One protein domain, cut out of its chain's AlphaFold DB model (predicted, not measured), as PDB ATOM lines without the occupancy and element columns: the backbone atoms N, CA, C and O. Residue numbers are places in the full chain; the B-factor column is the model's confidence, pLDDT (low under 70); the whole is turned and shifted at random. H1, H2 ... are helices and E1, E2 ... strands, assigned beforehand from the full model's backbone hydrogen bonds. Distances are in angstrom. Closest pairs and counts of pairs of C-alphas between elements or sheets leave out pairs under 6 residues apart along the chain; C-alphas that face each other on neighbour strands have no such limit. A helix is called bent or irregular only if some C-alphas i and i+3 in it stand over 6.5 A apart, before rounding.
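AT A GLANCE: This is residues 6 to 53 of the 59 residues of the protein "Putative mercuric reductase, MerA" of Nitrososphaera gargensis (strain Ga9.2) (UniProt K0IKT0). What does the model look like at first sight? A long hairpin of two strands, E1 and E2, runs lengthwise, and the helix H2 folds back alongside E2, on the side away from E1. The small helix H1 lies beyond the end of the hairpin where E1 begins, at the opposite end from the turn between the strands. What is it made of? The printed part has 48 residues with two named helices and two named strands, in the order H1, E1, E2, H2; the sheet has the order E1 - E2, antiparallel, and the class is mixed, helices and strands. How compact is it? It is loose, with a radius of gyration of the C-alphas of 12.6 A, and the C-alphas span 38 by 17 by 14 A.

IN THESE COORDINATES: Where does the printed part begin? H1 is residues 6 to 9, with C-alpha 6 at (165.251, 170.378, 205.986), and measures 5.1 A from first to last C-alpha. Where are the strands? E1 is residues 16 to 22, 19.9 A long from first to last C-alpha, beginning at C-alpha 16 at (178.975, 169.221, 208.126). E2 is residues 28 to 35, 21.4 A long. Where is the long helix? H2 is residues 39 to 51, 17.9 A long, ending with C-alpha 51 at (177.580, 154.485, 223.680). It is neither bent nor irregular, but only just: C-alphas 41 and 44 are 6.4 A apart.

HOW THE PARTS SIT: How is H1 placed? H1 is apart from E2 and from H2. How do the strands pair? E1 and E2 form a hairpin, antiparallel, with 164 degrees between their N-to-C directions. N 18 and O 33, 2.8 A apart, and N 35 and O 16, 2.9 A apart, are within hydrogen-bond range. How near is H2 to the strands? E2 and H2 have 8 pairs of C-alphas within 8 A, the closest being those of Ile 29 and Val 50 at 5.7 A, whereas E1 and H2 are apart. What do the helix backbones show? In H2, 6 of 9 O i to N i+4 pairs are within hydrogen-bond range; H1 is too short for such a pair.

THE WHOLE: How far does it reach? The two C-alphas farthest apart are those of Asn 11 and Lys 24, at 38.6 A. Is anything missing, or any link long? The printed part, residues 6 to 53 of a chain of 59, has no cut. The links E1 to E2 and E2 to H2 are tight, and H1 to E1 is short. How sure is the model? The mean pLDDT of the printed part is 93.6, and no printed residue is under 70.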
ATOM      1  N   LYS A   6     165.592 169.522 204.846       89.75
ATOM      2  CA  LYS A   6     165.251 170.378 205.986       89.75
ATOM      3  C   LYS A   6     166.171 171.596 206.093       89.75
ATOM      4  O   LYS A   6     165.670 172.680 206.376       89.75
ATOM      5  N   ALA A   7     167.470 171.417 205.844       90.88
ATOM      6  CA  ALA A   7     168.468 172.485 205.864       90.88
ATOM      7  C   ALA A   7     168.187 173.530 204.770       90.88
ATOM      8  O   ALA A   7     168.265 174.730 205.029       90.88
ATOM      9  N   LEU A   8     167.761 173.078 203.583       92.00
ATOM     10  CA  LEU A   8     167.319 173.958 202.496       92.00
ATOM     11  C   LEU A   8     166.064 174.749 202.870       92.00
ATOM     12  O   LEU A   8     166.036 175.963 202.708       92.00
ATOM     13  N   THR A   9     165.036 174.082 203.409       94.12
ATOM     14  CA  THR A   9     163.759 174.736 203.750       94.12
ATOM     15  C   THR A   9     163.929 175.871 204.761       94.12
ATOM     16  O   THR A   9     163.194 176.852 204.707       94.12
ATOM     17  N   VAL A  10     164.879 175.747 205.691       92.00
ATOM     18  CA  VAL A  10     165.130 176.760 206.732       92.00
ATOM     19  C   VAL A  10     166.269 177.724 206.383       92.00
ATOM     20  O   VAL A  10     166.622 178.556 207.213       92.00
ATOM     21  N   ASN A  11     166.834 177.634 205.172       90.56
ATOM     22  CA  ASN A  11     168.004 178.400 204.724       90.56
ATOM     23  C   ASN A  11     169.245 178.269 205.639       90.56
ATOM     24  O   ASN A  11     170.086 179.167 205.670       90.56
ATOM     25  N   ASP A  12     169.394 177.144 206.349       90.44
ATOM     26  CA  ASP A  12     170.569 176.822 207.177       90.44
ATOM     27  C   ASP A  12     171.327 175.631 206.582       90.44
ATOM     28  O   ASP A  12     171.290 174.507 207.080       90.44
ATOM     29  N   THR A  13     171.970 175.868 205.441       90.81
ATOM     30  CA  THR A  13     172.691 174.846 204.665       90.81
ATOM     31  C   THR A  13     174.171 174.749 205.024       90.81
ATOM     32  O   THR A  13     174.877 173.871 204.525       90.81
ATOM     33  N   LYS A  14     174.664 175.652 205.878       91.06
ATOM     34  CA  LYS A  14     176.066 175.681 206.289       91.06
ATOM     35  C   LYS A  14     176.289 174.660 207.392       91.06
ATOM     36  O   LYS A  14     175.710 174.749 208.470       91.06
ATOM     37  N   GLY A  15     177.186 173.717 207.146       91.44
ATOM     38  CA  GLY A  15     177.536 172.731 208.151       91.44
ATOM     39  C   GLY A  15     178.132 171.465 207.574       91.44
ATOM     40  O   GLY A  15     178.315 171.331 206.365       91.44
ATOM     41  N   LEU A  16     178.450 170.536 208.467       93.12
ATOM     42  CA  LEU A  16     178.975 169.221 208.126       93.12
ATOM     43  C   LEU A  16     178.658 168.230 209.245       93.12
ATOM     44  O   LEU A  16     178.791 168.551 210.426       93.12
ATOM     45  N   ILE A  17     178.324 167.000 208.860       93.75
ATOM     46  CA  ILE A  17     178.343 165.844 209.754       93.75
ATOM     47  C   ILE A  17     179.488 164.940 209.302       93.75
ATOM     48  O   ILE A  17     179.523 164.495 208.158       93.75
ATOM     49  N   LYS A  18     180.437 164.672 210.199       95.38
ATOM     50  CA  LYS A  18     181.558 163.758 209.969       95.38
ATOM     51  C   LYS A  18     181.458 162.585 210.932       95.38
ATOM     52  O   LYS A  18     181.590 162.768 212.141       95.38
ATOM     53  N   MET A  19     181.311 161.382 210.394       95.94
ATOM     54  CA  MET A  19     181.329 160.142 211.163       95.94
ATOM     55  C   MET A  19     182.680 159.442 211.006       95.94
ATOM     56  O   MET A  19     183.227 159.371 209.909       95.94
ATOM     57  N   ALA A  20     183.223 158.945 212.110       96.00
ATOM     58  CA  ALA A  20     184.391 158.082 212.132       96.00
ATOM     59  C   ALA A  20     183.944 156.666 212.504       96.00
ATOM     60  O   ALA A  20     183.240 156.472 213.501       96.00
ATOM     61  N   VAL A  21     184.370 155.686 211.710       96.56
ATOM     62  CA  VAL A  21     184.031 154.270 211.889       96.56
ATOM     63  C   VAL A  21     185.293 153.428 212.022       96.56
ATOM     64  O   VAL A  21     186.331 153.755 211.447       96.56
ATOM     65  N   ASP A  22     185.204 152.350 212.797       95.75
ATOM     66  CA  ASP A  22     186.252 151.340 212.922       95.75
ATOM     67  C   ASP A  22     185.935 150.156 211.993       95.75
ATOM     68  O   ASP A  22     185.095 149.316 212.340       95.75
ATOM     69  N   PRO A  23     186.606 150.046 210.830       93.00
ATOM     70  CA  PRO A  23     186.331 148.981 209.872       93.00
ATOM     71  C   PRO A  23     186.732 147.598 210.393       93.00
ATOM     72  O   PRO A  23     186.212 146.587 209.933       93.00
ATOM     73  N   LYS A  24     187.616 147.520 211.398       93.69
ATOM     74  CA  LYS A  24     188.019 146.241 212.004       93.69
ATOM     75  C   LYS A  24     186.968 145.699 212.972       93.69
ATOM     76  O   LYS A  24     187.080 144.560 213.416       93.69
ATOM     77  N   LYS A  25     185.969 146.507 213.333       89.38
ATOM     78  CA  LYS A  25     184.914 146.157 214.291       89.38
ATOM     79  C   LYS A  25     183.539 146.317 213.663       89.38
ATOM     80  O   LYS A  25     182.717 147.050 214.197       89.38
ATOM     81  N   ASN A  26     183.308 145.638 212.541       91.69
ATOM     82  CA  ASN A  26     182.018 145.634 211.843       91.69
ATOM     83  C   ASN A  26     181.495 147.051 211.544       91.69
ATOM     84  O   ASN A  26     180.355 147.377 211.858       91.69
ATOM     85  N   ASN A  27     182.381 147.930 211.064       93.50
ATOM     86  CA  ASN A  27     182.092 149.346 210.812       93.50
ATOM     87  C   ASN A  27     181.391 150.061 211.986       93.50
ATOM     88  O   ASN A  27     180.505 150.903 211.809       93.50
ATOM     89  N   ARG A  28     181.793 149.727 213.218       95.25
ATOM     90  CA  ARG A  28     181.284 150.359 214.434       95.25
ATOM     91  C   ARG A  28     181.611 151.844 214.457       95.25
ATOM     92  O   ARG A  28     182.748 152.245 214.206       95.25
ATOM     93  N   ILE A  29     180.642 152.645 214.872       96.19
ATOM     94  CA  ILE A  29     180.793 154.087 215.036       96.19
ATOM     95  C   ILE A  29     181.707 154.363 216.238       96.19
ATOM     96  O   ILE A  29     181.427 153.936 217.359       96.19
ATOM     97  N   VAL A  30     182.816 155.073 216.010       96.06
ATOM     98  CA  VAL A  30     183.764 155.487 217.067       96.06
ATOM     99  C   VAL A  30     183.661 156.967 217.408       96.06
ATOM    100  O   VAL A  30     184.097 157.375 218.480       96.06
ATOM    101  N   GLY A  31     183.066 157.773 216.532       95.88
ATOM    102  CA  GLY A  31     182.836 159.183 216.804       95.88
ATOM    103  C   GLY A  31     181.996 159.853 215.729       95.88
ATOM    104  O   GLY A  31     181.960 159.416 214.580       95.88
ATOM    105  N   VAL A  32     181.339 160.943 216.113       97.12
ATOM    106  CA  VAL A  32     180.549 161.794 215.222       97.12
ATOM    107  C   VAL A  32     180.846 163.244 215.580       97.12
ATOM    108  O   VAL A  32     180.823 163.611 216.752       97.12
ATOM    109  N   HIS A  33     181.121 164.066 214.573       96.25
ATOM    110  CA  HIS A  33     181.334 165.502 214.709       96.25
ATOM    111  C   HIS A  33     180.276 166.229 213.890       96.25
ATOM    112  O   HIS A  33     180.079 165.911 212.717       96.25
ATOM    113  N   ILE A  34     179.605 167.196 214.506       95.88
ATOM    114  CA  ILE A  34     178.522 167.957 213.887       95.88
ATOM    115  C   ILE A  34     178.869 169.438 213.985       95.88
ATOM    116  O   ILE A  34     179.077 169.957 215.080       95.88
ATOM    117  N   LEU A  35     178.903 170.112 212.841       94.56
ATOM    118  CA  LEU A  35     178.984 171.562 212.728       94.56
ATOM    119  C   LEU A  35     177.679 172.051 212.095       94.56
ATOM    120  O   LEU A  35     177.452 171.796 210.918       94.56
ATOM    121  N   SER A  36     176.807 172.688 212.877       92.94
ATOM    122  CA  SER A  36     175.521 173.256 212.435       92.94
ATOM    123  C   SER A  36     174.905 174.085 213.571       92.94
ATOM    124  O   SER A  36     175.193 173.815 214.740       92.94
ATOM    125  N   GLY A  37     174.020 175.038 213.255       89.50
ATOM    126  CA  GLY A  37     173.250 175.785 214.258       89.50
ATOM    127  C   GLY A  37     172.364 174.899 215.146       89.50
ATOM    128  O   GLY A  37     172.110 175.241 216.297       89.50
ATOM    129  N   ILE A  38     171.959 173.721 214.658       89.31
ATOM    130  CA  ILE A  38     171.110 172.758 215.385       89.31
ATOM    131  C   ILE A  38     171.884 171.553 215.950       89.31
ATOM    132  O   ILE A  38     171.287 170.546 216.340       89.31
ATOM    133  N   ALA A  39     173.220 171.629 216.014       92.56
ATOM    134  CA  ALA A  39     174.073 170.505 216.415       92.56
ATOM    135  C   ALA A  39     173.751 169.946 217.814       92.56
ATOM    136  O   ALA A  39     173.805 168.733 218.012       92.56
ATOM    137  N   ALA A  40     173.365 170.804 218.765       92.38
ATOM    138  CA  ALA A  40     173.045 170.408 220.140       92.38
ATOM    139  C   ALA A  40     171.858 169.431 220.238       92.38
ATOM    140  O   ALA A  40     171.828 168.570 221.120       92.38
ATOM    141  N   ASN A  41     170.904 169.518 219.310       89.69
ATOM    142  CA  ASN A  41     169.739 168.636 219.304       89.69
ATOM    143  C   ASN A  41     170.085 167.277 218.679       89.69
ATOM    144  O   ASN A  41     169.642 166.245 219.170       89.69
ATOM    145  N   MET A  42     170.924 167.269 217.637       89.50
ATOM    146  CA  MET A  42     171.300 166.045 216.914       89.50
ATOM    147  C   MET A  42     172.391 165.232 217.624       89.50
ATOM    148  O   MET A  42     172.470 164.016 217.457       89.50
ATOM    149  N   ILE A  43     173.243 165.870 218.436       95.38
ATOM    150  CA  ILE A  43     174.376 165.177 219.072       95.38
ATOM    151  C   ILE A  43     173.930 164.080 220.047       95.38
ATOM    152  O   ILE A  43     174.658 163.110 220.242       95.38
ATOM    153  N   HIS A  44     172.730 164.189 220.625       95.12
ATOM    154  CA  HIS A  44     172.189 163.179 221.534       95.12
ATOM    155  C   HIS A  44     172.070 161.806 220.859       95.12
ATOM    156  O   HIS A  44     172.502 160.804 221.428       95.12
ATOM    157  N   GLU A  45     171.571 161.754 219.623       93.69
ATOM    158  CA  GLU A  45     171.463 160.509 218.852       93.69
ATOM    159  C   GLU A  45     172.844 159.913 218.559       93.69
ATOM    160  O   GLU A  45     173.077 158.719 218.749       93.69
ATOM    161  N   ALA A  46     173.799 160.765 218.180       95.19
ATOM    162  CA  ALA A  46     175.169 160.352 217.917       95.19
ATOM    163  C   ALA A  46     175.868 159.790 219.167       95.19
ATOM    164  O   ALA A  46     176.565 158.775 219.090       95.19
ATOM    165  N   VAL A  47     175.660 160.410 220.334       96.50
ATOM    166  CA  VAL A  47     176.181 159.913 221.616       96.50
ATOM    167  C   VAL A  47     175.599 158.540 221.934       96.50
ATOM    168  O   VAL A  47     176.343 157.646 222.337       96.50
ATOM    169  N   MET A  48     174.296 158.341 221.718       96.38
ATOM    170  CA  MET A  48     173.662 157.036 221.909       96.38
ATOM    171  C   MET A  48     174.260 155.991 220.963       96.38
ATOM    172  O   MET A  48     174.635 154.910 221.415       96.38
ATOM    173  N   ALA A  49     174.454 156.330 219.688       95.44
ATOM    174  CA  ALA A  49     175.061 155.429 218.714       95.44
ATOM    175  C   ALA A  49     176.475 154.976 219.123       95.44
ATOM    176  O   ALA A  49     176.788 153.783 219.067       95.44
ATOM    177  N   VAL A  50     177.307 155.898 219.619       95.12
ATOM    178  CA  VAL A  50     178.654 155.579 220.122       95.12
ATOM    179  C   VAL A  50     178.584 154.758 221.416       95.12
ATOM    180  O   VAL A  50     179.272 153.742 221.544       95.12
ATOM    181  N   LYS A  51     177.728 155.149 222.373       96.44
ATOM    182  CA  LYS A  51     177.580 154.485 223.680       96.44
ATOM    183  C   LYS A  51     177.131 153.030 223.537       96.44
ATOM    184  O   LYS A  51     177.686 152.155 224.201       96.44
ATOM    185  N   TYR A  52     176.172 152.774 222.650       96.06
ATOM    186  CA  TYR A  52     175.650 151.434 222.375       96.06
ATOM    187  C   TYR A  52     176.421 150.682 221.289       96.06
ATOM    188  O   TYR A  52     176.043 149.565 220.951       96.06
ATOM    189  N   ARG A  53     177.544 151.232 220.800       94.06
ATOM    190  CA  ARG A  53     178.441 150.565 219.842       94.06
ATOM    191  C   ARG A  53     177.722 150.161 218.548       94.06
ATOM    192  O   ARG A  53     178.000 149.088 218.015       94.06
TER     193      ARG A  53